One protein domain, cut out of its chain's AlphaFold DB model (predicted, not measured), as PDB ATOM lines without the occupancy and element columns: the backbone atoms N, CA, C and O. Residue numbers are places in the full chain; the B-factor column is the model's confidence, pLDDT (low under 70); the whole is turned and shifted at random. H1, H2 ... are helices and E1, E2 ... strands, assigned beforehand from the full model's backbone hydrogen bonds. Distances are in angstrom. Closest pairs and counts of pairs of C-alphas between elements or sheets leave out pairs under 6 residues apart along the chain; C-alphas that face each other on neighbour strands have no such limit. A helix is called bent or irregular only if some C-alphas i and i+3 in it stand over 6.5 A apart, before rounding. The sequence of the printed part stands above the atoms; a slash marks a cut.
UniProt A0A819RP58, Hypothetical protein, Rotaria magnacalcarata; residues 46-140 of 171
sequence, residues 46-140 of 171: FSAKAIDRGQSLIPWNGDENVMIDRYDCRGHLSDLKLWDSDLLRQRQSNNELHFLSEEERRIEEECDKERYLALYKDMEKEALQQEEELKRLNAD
ATOM      1  N   PHE A  46     -39.031  53.756  -4.197       92.25
ATOM      2  CA  PHE A  46     -38.308  53.788  -2.929       92.25
ATOM      3  C   PHE A  46     -37.012  52.990  -3.038       92.25
ATOM      4  O   PHE A  46     -35.945  53.537  -2.756       92.25
ATOM      5  N   SER A  47     -37.094  51.748  -3.520       89.12
ATOM      6  CA  SER A  47     -35.914  50.912  -3.759       89.12
ATOM      7  C   SER A  47     -34.988  51.529  -4.807       89.12
ATOM      8  O   SER A  47     -33.780  51.570  -4.594       89.12
ATOM      9  N   ALA A  48     -35.541  52.106  -5.881       90.50
ATOM     10  CA  ALA A  48     -34.750  52.829  -6.879       90.50
ATOM     11  C   ALA A  48     -33.962  53.987  -6.245       90.50
ATOM     12  O   ALA A  48     -32.743  54.048  -6.362       90.50
ATOM     13  N   LYS A  49     -34.629  54.845  -5.459       94.19
ATOM     14  CA  LYS A  49     -33.958  55.944  -4.742       94.19
ATOM     15  C   LYS A  49     -32.932  55.453  -3.721       94.19
ATOM     16  O   LYS A  49     -31.956  56.157  -3.477       94.19
ATOM     17  N   ALA A  50     -33.160  54.313  -3.073       91.69
ATOM     18  CA  ALA A  50     -32.215  53.730  -2.121       91.69
ATOM     19  C   ALA A  50     -30.924  53.272  -2.818       91.69
ATOM     20  O   ALA A  50     -29.828  53.558  -2.331       91.69
ATOM     21  N   ILE A  51     -31.062  52.626  -3.979       90.69
ATOM     22  CA  ILE A  51     -29.942  52.206  -4.830       90.69
ATOM     23  C   ILE A  51     -29.202  53.429  -5.381       90.69
ATOM     24  O   ILE A  51     -27.987  53.504  -5.234       90.69
ATOM     25  N   ASP A  52     -29.923  54.425  -5.906       90.94
ATOM     26  CA  ASP A  52     -29.335  55.665  -6.439       90.94
ATOM     27  C   ASP A  52     -28.549  56.450  -5.378       90.94
ATOM     28  O   ASP A  52     -27.559  57.113  -5.676       90.94
ATOM     29  N   ARG A  53     -28.977  56.372  -4.113       92.44
ATOM     30  CA  ARG A  53     -28.266  56.963  -2.966       92.44
ATOM     31  C   ARG A  53     -27.068  56.132  -2.498       92.44
ATOM     32  O   ARG A  53     -26.427  56.522  -1.527       92.44
ATOM     33  N   GLY A  54     -26.798  54.985  -3.118       89.94
ATOM     34  CA  GLY A  54     -25.699  54.097  -2.751       89.94
ATOM     35  C   GLY A  54     -25.891  53.378  -1.413       89.94
ATOM     36  O   GLY A  54     -24.908  52.969  -0.811       89.94
ATOM     37  N   GLN A  55     -27.123  53.195  -0.918       90.88
ATOM     38  CA  GLN A  55     -27.363  52.582   0.407       90.88
ATOM     39  C   GLN A  55     -26.954  51.099   0.499       90.88
ATOM     40  O   GLN A  55     -26.745  50.577   1.600       90.88
ATOM     41  N   SER A  56     -26.852  50.414  -0.647       89.50
ATOM     42  CA  SER A  56     -26.318  49.045  -0.727       89.50
ATOM     43  C   SER A  56     -24.792  49.005  -0.646       89.50
ATOM     44  O   SER A  56     -24.222  47.943  -0.418       89.50
ATOM     45  N   LEU A  57     -24.122  50.146  -0.818       93.62
ATOM     46  CA  LEU A  57     -22.674  50.201  -0.850       93.62
ATOM     47  C   LEU A  57     -22.094  50.397   0.552       93.62
ATOM     48  O   LEU A  57     -22.659  51.100   1.393       93.62
ATOM     49  N   ILE A  58     -20.941  49.783   0.786       93.19
ATOM     50  CA  ILE A  58     -20.147  49.914   2.006       93.19
ATOM     51  C   ILE A  58     -18.699  50.290   1.647       93.19
ATOM     52  O   ILE A  58     -18.220  49.873   0.588       93.19
ATOM     53  N   PRO A  59     -17.986  51.051   2.500       93.88
ATOM     54  CA  PRO A  59     -16.559  51.305   2.311       93.88
ATOM     55  C   PRO A  59     -15.757  50.004   2.378       93.88
ATOM     56  O   PRO A  59     -15.932  49.207   3.306       93.88
ATOM     57  N   TRP A  60     -14.857  49.786   1.424       90.94
ATOM     58  CA  TRP A  60     -13.967  48.628   1.431       90.94
ATOM     59  C   TRP A  60     -12.730  48.911   2.282       90.94
ATOM     60  O   TRP A  60     -12.059  49.920   2.093       90.94
ATOM     61  N   ASN A  61     -12.433  48.036   3.248       87.06
ATOM     62  CA  ASN A  61     -11.309  48.189   4.185       87.06
ATOM     63  C   ASN A  61     -11.240  49.550   4.910       87.06
ATOM     64  O   ASN A  61     -10.173  49.970   5.352       87.06
ATOM     65  N   GLY A  62     -12.378  50.233   5.065       86.25
ATOM     66  CA  GLY A  62     -12.447  51.551   5.700       86.25
ATOM     67  C   GLY A  62     -12.047  52.726   4.800       86.25
ATOM     68  O   GLY A  62     -12.012  53.849   5.294       86.25
ATOM     69  N   ASP A  63     -11.778  52.500   3.509       88.94
ATOM     70  CA  ASP A  63     -11.565  53.570   2.531       88.94
ATOM     71  C   ASP A  63     -12.903  54.011   1.915       88.94
ATOM     72  O   ASP A  63     -13.554  53.260   1.188       88.94
ATOM     73  N   GLU A  64     -13.320  55.246   2.200       91.25
ATOM     74  CA  GLU A  64     -14.558  55.834   1.667       91.25
ATOM     75  C   GLU A  64     -14.479  56.151   0.164       91.25
ATOM     76  O   GLU A  64     -15.512  56.337  -0.479       91.25
ATOM     77  N   ASN A  65     -13.276  56.183  -0.424       93.00
ATOM     78  CA  ASN A  65     -13.112  56.379  -1.866       93.00
ATOM     79  C   ASN A  65     -13.427  55.108  -2.660       93.00
ATOM     80  O   ASN A  65     -13.705  55.183  -3.860       93.00
ATOM     81  N   VAL A  66     -13.387  53.943  -2.006       90.31
ATOM     82  CA  VAL A  66     -13.635  52.647  -2.635       90.31
ATOM     83  C   VAL A  66     -14.872  52.011  -2.016       90.31
ATOM     84  O   VAL A  66     -14.820  51.312  -1.007       90.31
ATOM     85  N   MET A  67     -16.009  52.243  -2.664       93.56
ATOM     86  CA  MET A  67     -17.298  51.687  -2.265       93.56
ATOM     87  C   MET A  67     -17.557  50.365  -2.996       93.56
ATOM     88  O   MET A  67     -17.432  50.290  -4.220       93.56
ATOM     89  N   ILE A  68     -17.940  49.324  -2.258       93.88
ATOM     90  CA  ILE A  68     -18.292  48.000  -2.796       93.88
ATOM     91  C   ILE A  68     -19.717  47.626  -2.400       93.88
ATOM     92  O   ILE A  68     -20.251  48.169  -1.435       93.88
ATOM     93  N   ASP A  69     -20.349  46.708  -3.132       94.00
ATOM     94  CA  ASP A  69     -21.664  46.205  -2.728       94.00
ATOM     95  C   ASP A  69     -21.575  45.428  -1.404       94.00
ATOM     96  O   ASP A  69     -20.591  44.742  -1.129       94.00
ATOM     97  N   ARG A  70     -22.620  45.520  -0.576       91.31
ATOM     98  CA  ARG A  70     -22.717  44.817   0.712       91.31
ATOM     99  C   ARG A  70     -22.551  43.300   0.589       91.31
ATOM    100  O   ARG A  70     -22.103  42.673   1.546       91.31
ATOM    101  N   TYR A  71     -22.925  42.720  -0.548       91.25
ATOM    102  CA  TYR A  71     -22.812  41.292  -0.834       91.25
ATOM    103  C   TYR A  71     -21.624  40.958  -1.747       91.25
ATOM    104  O   TYR A  71     -21.504  39.825  -2.209       91.25
ATOM    105  N   ASP A  72     -20.731  41.918  -1.997       92.69
ATOM    106  CA  ASP A  72     -19.494  41.684  -2.731       92.69
ATOM    107  C   ASP A  72     -18.559  40.764  -1.927       92.69
ATOM    108  O   ASP A  72     -18.242  41.010  -0.757       92.69
ATOM    109  N   CYS A  73     -18.086  39.688  -2.563       90.31
ATOM    110  CA  CYS A  73     -17.214  38.699  -1.930       90.31
ATOM    111  C   CYS A  73     -15.909  39.310  -1.395       90.31
ATOM    112  O   CYS A  73     -15.376  38.814  -0.403       90.31
ATOM    113  N   ARG A  74     -15.416  40.412  -1.982       88.06
ATOM    114  CA  ARG A  74     -14.208  41.112  -1.509       88.06
ATOM    115  C   ARG A  74     -14.354  41.633  -0.083       88.06
ATOM    116  O   ARG A  74     -13.360  41.700   0.632       88.06
ATOM    117  N   GLY A  75     -15.578  41.948   0.353       86.00
ATOM    118  CA  GLY A  75     -15.865  42.377   1.724       86.00
ATOM    119  C   GLY A  75     -15.597  41.303   2.785       86.00
ATOM    120  O   GLY A  75     -15.494  41.629   3.964       86.00
ATOM    121  N   HIS A  76     -15.443  40.035   2.388       85.25
ATOM    122  CA  HIS A  76     -15.090  38.935   3.293       85.25
ATOM    123  C   HIS A  76     -13.572  38.795   3.501       85.25
ATOM    124  O   HIS A  76     -13.136  38.015   4.349       85.25
ATOM    125  N   LEU A  77     -12.756  39.532   2.741       82.75
ATOM    126  CA  LEU A  77     -11.300  39.526   2.862       82.75
ATOM    127  C   LEU A  77     -10.858  40.608   3.854       82.75
ATOM    128  O   LEU A  77     -10.561  41.735   3.469       82.75
ATOM    129  N   SER A  78     -10.814  40.257   5.140       75.56
ATOM    130  CA  SER A  78     -10.469  41.195   6.220       75.56
ATOM    131  C   SER A  78      -8.990  41.596   6.257       75.56
ATOM    132  O   SER A  78      -8.663  42.666   6.762       75.56
ATOM    133  N   ASP A  79      -8.092  40.738   5.764       79.62
ATOM    134  CA  ASP A  79      -6.649  40.986   5.745       79.62
ATOM    135  C   ASP A  79      -6.077  40.708   4.351       79.62
ATOM    136  O   ASP A  79      -5.818  39.567   3.964       79.62
ATOM    137  N   LEU A  80      -5.900  41.783   3.582       78.25
ATOM    138  CA  LEU A  80      -5.286  41.727   2.256       78.25
ATOM    139  C   LEU A  80      -3.764  41.651   2.324       78.25
ATOM    140  O   LEU A  80      -3.144  41.296   1.329       78.25
ATOM    141  N   LYS A  81      -3.149  41.949   3.477       76.62
ATOM    142  CA  LYS A  81      -1.692  41.983   3.616       76.62
ATOM    143  C   LYS A  81      -1.076  40.620   3.306       76.62
ATOM    144  O   LYS A  81      -0.017  40.535   2.702       76.62
ATOM    145  N   LEU A  82      -1.772  39.536   3.641       70.50
ATOM    146  CA  LEU A  82      -1.351  38.167   3.318       70.50
ATOM    147  C   LEU A  82      -1.235  37.890   1.808       70.50
ATOM    148  O   LEU A  82      -0.519  36.965   1.418       70.50
ATOM    149  N   TRP A  83      -1.926  38.688   0.995       71.75
ATOM    150  CA  TRP A  83      -2.058  38.557  -0.456       71.75
ATOM    151  C   TRP A  83      -1.532  39.783  -1.205       71.75
ATOM    152  O   TRP A  83      -1.739  39.903  -2.411       71.75
ATOM    153  N   ASP A  84      -0.877  40.699  -0.494       79.88
ATOM    154  CA  ASP A  84      -0.231  41.851  -1.098       79.88
ATOM    155  C   ASP A  84       0.857  41.357  -2.053       79.88
ATOM    156  O   ASP A  84       1.637  40.470  -1.701       79.88
ATOM    157  N   SER A  85       0.908  41.912  -3.262       75.19
ATOM    158  CA  SER A  85       1.846  41.498  -4.308       75.19
ATOM    159  C   SER A  85       3.292  41.560  -3.819       75.19
ATOM    160  O   SER A  85       4.084  40.673  -4.132       75.19
ATOM    161  N   ASP A  86       3.633  42.568  -3.014       76.75
ATOM    162  CA  ASP A  86       4.983  42.716  -2.468       76.75
ATOM    163  C   ASP A  86       5.301  41.631  -1.435       76.75
ATOM    164  O   ASP A  86       6.408  41.088  -1.420       76.75
ATOM    165  N   LEU A  87       4.322  41.250  -0.610       74.62
ATOM    166  CA  LEU A  87       4.483  40.180   0.375       74.62
ATOM    167  C   LEU A  87       4.442  38.798  -0.268       74.62
ATOM    168  O   LEU A  87       5.192  37.924   0.153       74.62
ATOM    169  N   LEU A  88       3.642  38.592  -1.311       73.94
ATOM    170  CA  LEU A  88       3.669  37.372  -2.112       73.94
ATOM    171  C   LEU A  88       5.024  37.219  -2.801       73.94
ATOM    172  O   LEU A  88       5.636  36.160  -2.682       73.94
ATOM    173  N   ARG A  89       5.551  38.287  -3.409       70.38
ATOM    174  CA  ARG A  89       6.890  38.297  -4.013       70.38
ATOM    175  C   ARG A  89       7.991  38.070  -2.978       70.38
ATOM    176  O   ARG A  89       8.933  37.324  -3.236       70.38
ATOM    177  N   GLN A  90       7.879  38.667  -1.792       69.56
ATOM    178  CA  GLN A  90       8.830  38.444  -0.704       69.56
ATOM    179  C   GLN A  90       8.762  37.005  -0.179       69.56
ATOM    180  O   GLN A  90       9.801  36.385   0.021       69.56
ATOM    181  N   ARG A  91       7.567  36.440   0.009       69.50
ATOM    182  CA  ARG A  91       7.380  35.047   0.449       69.50
ATOM    183  C   ARG A  91       7.834  34.041  -0.607       69.50
ATOM    184  O   ARG A  91       8.381  33.003  -0.246       69.50
ATOM    185  N   GLN A  92       7.669  34.367  -1.889       67.06
ATOM    186  CA  GLN A  92       8.272  33.634  -3.004       67.06
ATOM    187  C   GLN A  92       9.802  33.707  -2.940       67.06
ATOM    188  O   GLN A  92      10.462  32.675  -2.987       67.06
ATOM    189  N   SER A  93      10.374  34.899  -2.731       65.81
ATOM    190  CA  SER A  93      11.824  35.078  -2.561       65.81
ATOM    191  C   SER A  93      12.378  34.361  -1.323       65.81
ATOM    192  O   SER A  93      13.517  33.902  -1.345       65.81
ATOM    193  N   ASN A  94      11.593  34.269  -0.249       67.75
ATOM    194  CA  ASN A  94      11.955  33.603   1.004       67.75
ATOM    195  C   ASN A  94      11.626  32.099   0.995       67.75
ATOM    196  O   ASN A  94      11.831  31.426   2.003       67.75
ATOM    197  N   ASN A  95      11.147  31.564  -0.136       62.09
ATOM    198  CA  ASN A  95      10.853  30.146  -0.344       62.09
ATOM    199  C   ASN A  95       9.756  29.568   0.584       62.09
ATOM    200  O   ASN A  95       9.707  28.365   0.829       62.09
ATOM    201  N   GLU A  96       8.861  30.413   1.106       62.72
ATOM    202  CA  GLU A  96       7.830  30.022   2.085       62.72
ATOM    203  C   GLU A  96       6.547  29.456   1.445       62.72
ATOM    204  O   GLU A  96       5.694  28.920   2.153       62.72
ATOM    205  N   LEU A  97       6.372  29.603   0.124       60.12
ATOM    206  CA  LEU A  97       5.095  29.362  -0.571       60.12
ATOM    207  C   LEU A  97       5.128  28.361  -1.739       60.12
ATOM    208  O   LEU A  97       4.097  28.232  -2.386       60.12
ATOM    209  N   HIS A  98       6.226  27.615  -1.937       60.91
ATOM    210  CA  HIS A  98       6.446  26.581  -2.976       60.91
ATOM    211  C   HIS A  98       7.378  26.996  -4.138       60.91
ATOM    212  O   HIS A  98       6.963  27.574  -5.136       60.91
ATOM    213  N   PHE A  99       8.655  26.656  -3.942       63.94
ATOM    214  CA  PHE A  99       9.685  26.118  -4.846       63.94
ATOM    215  C   PHE A  99       9.405  26.104  -6.360       63.94
ATOM    216  O   PHE A  99       9.052  25.068  -6.918       63.94
ATOM    217  N   LEU A 100       9.689  27.209  -7.047       63.72
ATOM    218  CA  LEU A 100      10.227  27.086  -8.403       63.72
ATOM    219  C   LEU A 100      11.663  26.565  -8.257       63.72
ATOM    220  O   LEU A 100      12.437  27.094  -7.450       63.72
ATOM    221  N   SER A 101      12.025  25.526  -9.003       78.38
ATOM    222  CA  SER A 101      13.426  25.147  -9.183       78.38
ATOM    223  C   SER A 101      14.226  26.332  -9.735       78.38
ATOM    224  O   SER A 101      13.669  27.292 -10.275       78.38
ATOM    225  N   GLU A 102      15.554  26.295  -9.607       81.25
ATOM    226  CA  GLU A 102      16.401  27.364 -10.155       81.25
ATOM    227  C   GLU A 102      16.155  27.572 -11.658       81.25
ATOM    228  O   GLU A 102      16.148  28.712 -12.129       81.25
ATOM    229  N   GLU A 103      15.872  26.483 -12.376       84.69
ATOM    230  CA  GLU A 103      15.523  26.515 -13.792       84.69
ATOM    231  C   GLU A 103      14.164  27.181 -14.032       84.69
ATOM    232  O   GLU A 103      14.070  28.116 -14.823       84.69
ATOM    233  N   GLU A 104      13.119  26.792 -13.301       83.38
ATOM    234  CA  GLU A 104      11.794  27.410 -13.446       83.38
ATOM    235  C   GLU A 104      11.808  28.898 -13.070       83.38
ATOM    236  O   GLU A 104      11.157  29.709 -13.728       83.38
ATOM    237  N   ARG A 105      12.609  29.294 -12.070       84.12
ATOM    238  CA  ARG A 105      12.807  30.708 -11.717       84.12
ATOM    239  C   ARG A 105      13.460  31.483 -12.858       84.12
ATOM    240  O   ARG A 105      13.084  32.623 -13.113       84.12
ATOM    241  N   ARG A 106      14.451  30.889 -13.526       89.75
ATOM    242  CA  ARG A 106      15.129  31.509 -14.669       89.75
ATOM    243  C   ARG A 106      14.178  31.677 -15.852       89.75
ATOM    244  O   ARG A 106      14.218  32.718 -16.502       89.75
ATOM    245  N   ILE A 107      13.342  30.674 -16.113       91.00
ATOM    246  CA  ILE A 107      12.324  30.725 -17.167       91.00
ATOM    247  C   ILE A 107      11.308  31.827 -16.861       91.00
ATOM    248  O   ILE A 107      11.062  32.670 -17.720       91.00
ATOM    249  N   GLU A 108      10.774  31.877 -15.638       85.88
ATOM    250  CA  GLU A 108       9.817  32.916 -15.240       85.88
ATOM    251  C   GLU A 108      10.424  34.321 -15.355       85.88
ATOM    252  O   GLU A 108       9.771  35.235 -15.850       85.88
ATOM    253  N   GLU A 109      11.696  34.491 -14.979       89.69
ATOM    254  CA  GLU A 109      12.398  35.771 -15.102       89.69
ATOM    255  C   GLU A 109      12.538  36.223 -16.568       89.69
ATOM    256  O   GLU A 109      12.439  37.415 -16.857       89.69
ATOM    257  N   GLU A 110      12.753  35.300 -17.507       93.75
ATOM    258  CA  GLU A 110      12.803  35.632 -18.935       93.75
ATOM    259  C   GLU A 110      11.406  35.947 -19.490       93.75
ATOM    260  O   GLU A 110      11.228  36.956 -20.172       93.75
ATOM    261  N   CYS A 111      10.392  35.168 -19.105       92.62
ATOM    262  CA  CYS A 111       8.994  35.442 -19.434       92.62
ATOM    263  C   CYS A 111       8.537  36.813 -18.915       92.62
ATOM    264  O   CYS A 111       7.844  37.545 -19.621       92.62
ATOM    265  N   ASP A 112       8.926  37.186 -17.693       90.06
ATOM    266  CA  ASP A 112       8.656  38.504 -17.117       90.06
ATOM    267  C   ASP A 112       9.286  39.616 -17.970       90.06
ATOM    268  O   ASP A 112       8.621  40.608 -18.280       90.06
ATOM    269  N   LYS A 113      10.546  39.459 -18.402       92.00
ATOM    270  CA  LYS A 113      11.206  40.448 -19.275       92.00
ATOM    271  C   LYS A 113      10.456  40.628 -20.586       92.00
ATOM    272  O   LYS A 113      10.252  41.768 -20.995       92.00
ATOM    273  N   GLU A 114      10.033  39.539 -21.225       89.69
ATOM    274  CA  GLU A 114       9.254  39.600 -22.466       89.69
ATOM    275  C   GLU A 114       7.893  40.270 -22.240       89.69
ATOM    276  O   GLU A 114       7.514  41.181 -22.980       89.69
ATOM    277  N   ARG A 115       7.187  39.890 -21.167       90.19
ATOM    278  CA  ARG A 115       5.868  40.426 -20.795       90.19
ATOM    279  C   ARG A 115       5.899  41.932 -20.546       90.19
ATOM    280  O   ARG A 115       4.994  42.646 -20.975       90.19
ATOM    281  N   TYR A 116       6.930  42.421 -19.858       91.50
ATOM    282  CA  TYR A 116       7.075  43.836 -19.510       91.50
ATOM    283  C   TYR A 116       7.932  44.634 -20.500       91.50
ATOM    284  O   TYR A 116       8.108  45.838 -20.306       91.50
ATOM    285  N   LEU A 117       8.428  44.017 -21.580       93.50
ATOM    286  CA  LEU A 117       9.272  44.677 -22.578       93.50
ATOM    287  C   LEU A 117       8.612  45.952 -23.122       93.50
ATOM    288  O   LEU A 117       9.264  46.989 -23.223       93.50
ATOM    289  N   ALA A 118       7.303  45.897 -23.379       88.88
ATOM    290  CA  ALA A 118       6.525  47.010 -23.922       88.88
ATOM    291  C   ALA A 118       6.449  48.245 -22.999       88.88
ATOM    292  O   ALA A 118       6.222  49.349 -23.485       88.88
ATOM    293  N   LEU A 119       6.652  48.096 -21.682       89.62
ATOM    294  CA  LEU A 119       6.659  49.234 -20.749       89.62
ATOM    295  C   LEU A 119       7.930  50.080 -20.874       89.62
ATOM    296  O   LEU A 119       7.900  51.285 -20.628       89.62
ATOM    297  N   TYR A 120       9.045  49.446 -21.234       90.12
ATOM    298  CA  TYR A 120      10.355  50.093 -21.319       90.12
ATOM    299  C   TYR A 120      10.786  50.365 -22.758       90.12
ATOM    300  O   TYR A 120      11.663  51.199 -22.991       90.12
ATOM    301  N   LYS A 121      10.185  49.657 -23.716       90.75
ATOM    302  CA  LYS A 121      10.585  49.652 -25.113       90.75
ATOM    303  C   LYS A 121       9.377  49.822 -26.027       90.75
ATOM    304  O   LYS A 121       8.554  48.921 -26.171       90.75
ATOM    305  N   ASP A 122       9.317  50.968 -26.694       90.69
ATOM    306  CA  ASP A 122       8.335  51.237 -27.741       90.69
ATOM    307  C   ASP A 122       8.785  50.571 -29.049       90.69
ATOM    308  O   ASP A 122       9.545  51.135 -29.843       90.69
ATOM    309  N   MET A 123       8.359  49.320 -29.237       88.25
ATOM    310  CA  MET A 123       8.748  48.520 -30.398       88.25
ATOM    311  C   MET A 123       8.217  49.091 -31.718       88.25
ATOM    312  O   MET A 123       8.864  48.914 -32.747       88.25
ATOM    313  N   GLU A 124       7.077  49.789 -31.704       89.19
ATOM    314  CA  GLU A 124       6.502  50.402 -32.906       89.19
ATOM    315  C   GLU A 124       7.360  51.580 -33.366       89.19
ATOM    316  O   GLU A 124       7.734  51.670 -34.539       89.19
ATOM    317  N   LYS A 125       7.757  52.442 -32.426       91.06
ATOM    318  CA  LYS A 125       8.657  53.557 -32.715       91.06
ATOM    319  C   LYS A 125      10.017  53.085 -33.220       91.06
ATOM    320  O   LYS A 125      10.529  53.658 -34.179       91.06
ATOM    321  N   GLU A 126      10.607  52.065 -32.598       89.56
ATOM    322  CA  GLU A 126      11.876  51.509 -33.079       89.56
ATOM    323  C   GLU A 126      11.742  50.880 -34.466       89.56
ATOM    324  O   GLU A 126      12.616  51.087 -35.308       89.56
ATOM    325  N   ALA A 127      10.651  50.159 -34.736       92.19
ATOM    326  CA  ALA A 127      10.407  49.576 -36.051       92.19
ATOM    327  C   ALA A 127      10.276  50.663 -37.129       92.19
ATOM    328  O   ALA A 127      10.884  50.554 -38.194       92.19
ATOM    329  N   LEU A 128       9.553  51.748 -36.829       94.81
ATOM    330  CA  LEU A 128       9.421  52.892 -37.728       94.81
ATOM    331  C   LEU A 128      10.776  53.562 -37.995       94.81
ATOM    332  O   LEU A 128      11.110  53.847 -39.144       94.81
ATOM    333  N   GLN A 129      11.578  53.781 -36.949       92.56
ATOM    334  CA  GLN A 129      12.919  54.357 -37.080       92.56
ATOM    335  C   GLN A 129      13.831  53.477 -37.942       92.56
ATOM    336  O   GLN A 129      14.483  53.980 -38.855       92.56
ATOM    337  N   GLN A 130      13.827  52.163 -37.710       93.44
ATOM    338  CA  GLN A 130      14.589  51.207 -38.515       93.44
ATOM    339  C   GLN A 130      14.139  51.212 -39.982       93.44
ATOM    340  O   GLN A 130      14.977  51.176 -40.887       93.44
ATOM    341  N   GLU A 131      12.833  51.297 -40.246       91.38
ATOM    342  CA  GLU A 131      12.304  51.389 -41.606       91.38
ATOM    343  C   GLU A 131      12.757  52.681 -42.309       91.38
ATOM    344  O   GLU A 131      13.178  52.649 -43.470       91.38
ATOM    345  N   GLU A 132      12.715  53.826 -41.621       89.94
ATOM    346  CA  GLU A 132      13.204  55.099 -42.159       89.94
ATOM    347  C   GLU A 132      14.715  55.081 -42.428       89.94
ATOM    348  O   GLU A 132      15.160  55.568 -43.471       89.94
ATOM    349  N   GLU A 133      15.515  54.504 -41.530       91.56
ATOM    350  CA  GLU A 133      16.961  54.350 -41.718       91.56
ATOM    351  C   GLU A 133      17.285  53.457 -42.921       91.56
ATOM    352  O   GLU A 133      18.132  53.813 -43.747       91.56
ATOM    353  N   LEU A 134      16.562  52.346 -43.090       92.00
ATOM    354  CA  LEU A 134      16.678  51.486 -44.268       92.00
ATOM    355  C   LEU A 134      16.308  52.228 -45.555       92.00
ATOM    356  O   LEU A 134      16.991  52.063 -46.567       92.00
ATOM    357  N   LYS A 135      15.272  53.080 -45.535       89.44
ATOM    358  CA  LYS A 135      14.918  53.937 -46.680       89.44
ATOM    359  C   LYS A 135      16.044  54.911 -47.027       89.44
ATOM    360  O   LYS A 135      16.353  55.045 -48.207       89.44
ATOM    361  N   ARG A 136      16.691  55.541 -46.037       86.81
ATOM    362  CA  ARG A 136      17.843  56.443 -46.260       86.81
ATOM    363  C   ARG A 136      19.035  55.701 -46.871       86.81
ATOM    364  O   ARG A 136      19.534  56.108 -47.914       86.81
ATOM    365  N   LEU A 137      19.418  54.559 -46.295       84.69
ATOM    366  CA  LEU A 137      20.486  53.693 -46.818       84.69
ATOM    367  C   LEU A 137      20.198  53.188 -48.241       84.69
ATOM    368  O   LEU A 137      21.099  53.109 -49.078       84.69
ATOM    369  N   ASN A 138      18.945  52.831 -48.527       80.00
ATOM    370  CA  ASN A 138      18.535  52.391 -49.856       80.00
ATOM    371  C   ASN A 138      18.471  53.546 -50.859       80.00
ATOM    372  O   ASN A 138      18.804  53.329 -52.022       80.00
ATOM    373  N   ALA A 139      18.103  54.759 -50.438       75.06
ATOM    374  CA  ALA A 139      18.167  55.954 -51.278       75.06
ATOM    375  C   ALA A 139      19.618  56.285 -51.662       75.06
ATOM    376  O   ALA A 139      19.894  56.521 -52.838       75.06
ATOM    377  N   ASP A 140      20.563  56.166 -50.724       65.44
ATOM    378  CA  ASP A 140      21.994  56.357 -50.998       65.44
ATOM    379  C   ASP A 140      22.550  55.296 -51.968       65.44
ATOM    380  O   ASP A 140      23.392  55.596 -52.817       65.44
TER     381      ASP A 140
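What this domain is: This is residues 46 to 140 of the 171 residues of the protein "Hypothetical protein" of Rotaria magnacalcarata (UniProt A0A819RP58). The model is an open, strung-out arch with no common core: a small strand hairpin, E1 and E2, lies in one leg, and the two long helices H4 and H5, which meet at a corner, make the other leg, while H3 and the link after it lie at the crown. Residues 48 to 53, mostly in H1, stick out at the foot beyond the hairpin, and residues 109 to 140 stick out on the far side; no helix touches another. The printed part has 95 residues, with five named helices and two named strands in the order H1, E1, E2, H2, H3, H4, H5, and the sheet E1 - E2 is antiparallel. The class is mostly helix, and the whole is extended, with a radius of gyration of the C-alphas of 24.5 A and a flat outline spanning 77 by 43 by 17 A.

Where its parts are: Strand E1 is residues 57 to 60, 9.1 A from first to last C-alpha, and E2 is residues 63 to 69, 13.6 A. H1, residues 46 to 52, measures 9.8 A and begins with C-alpha 46 at (-38.308, 53.788, -2.929). H2, residues 73 to 76, measures 5.6 A, and H3, residues 85 to 93, 12.0 A. H4, residues 102 to 120, measures 26.0 A from C-alpha 102 at (16.401, 27.364, -10.155). H5, residues 123 to 140, measures 25.7 A and ends with C-alpha 140 at (21.994, 56.357, -50.998).

How they stand to each other: E1 and E2 form a hairpin, with 129 degrees between their directions; N 58 and O 68 are 2.8 A apart and N 60 and O 66 are 2.9 A apart, within hydrogen-bond range. The closest C-alphas of E1 and H2 are those of Trp 60 and Gly 75, 6.5 A apart. The closest C-alphas of E2 and H2 are those of Ile 68 and Gly 75, 7.6 A apart. H1 and H2 are apart, as are H2 and H3, and H3 and H4. H4 and H5 meet only through their link. H4 is irregular, with C-alphas 115 and 118 7.3 A apart, and has a kink of 33 degrees near residue 114. Every O i to N i+4 pair is within hydrogen-bond range in H1, H3 and H5, and 12 of 15 are in H4; H2 is too short for such a pair, and its one O i to N i+3 pair is within range.

The domain as a whole: The two C-alphas farthest apart in the domain are those of Phe 46 and Asp 140, 77.2 A. The printed part has no cut. The links H2 to H3 and H3 to H4, 8 residues each, are short; the other links are tight. Mean pLDDT of the printed part is 84.7, with residues 90 to 100 and residue 140 under 70.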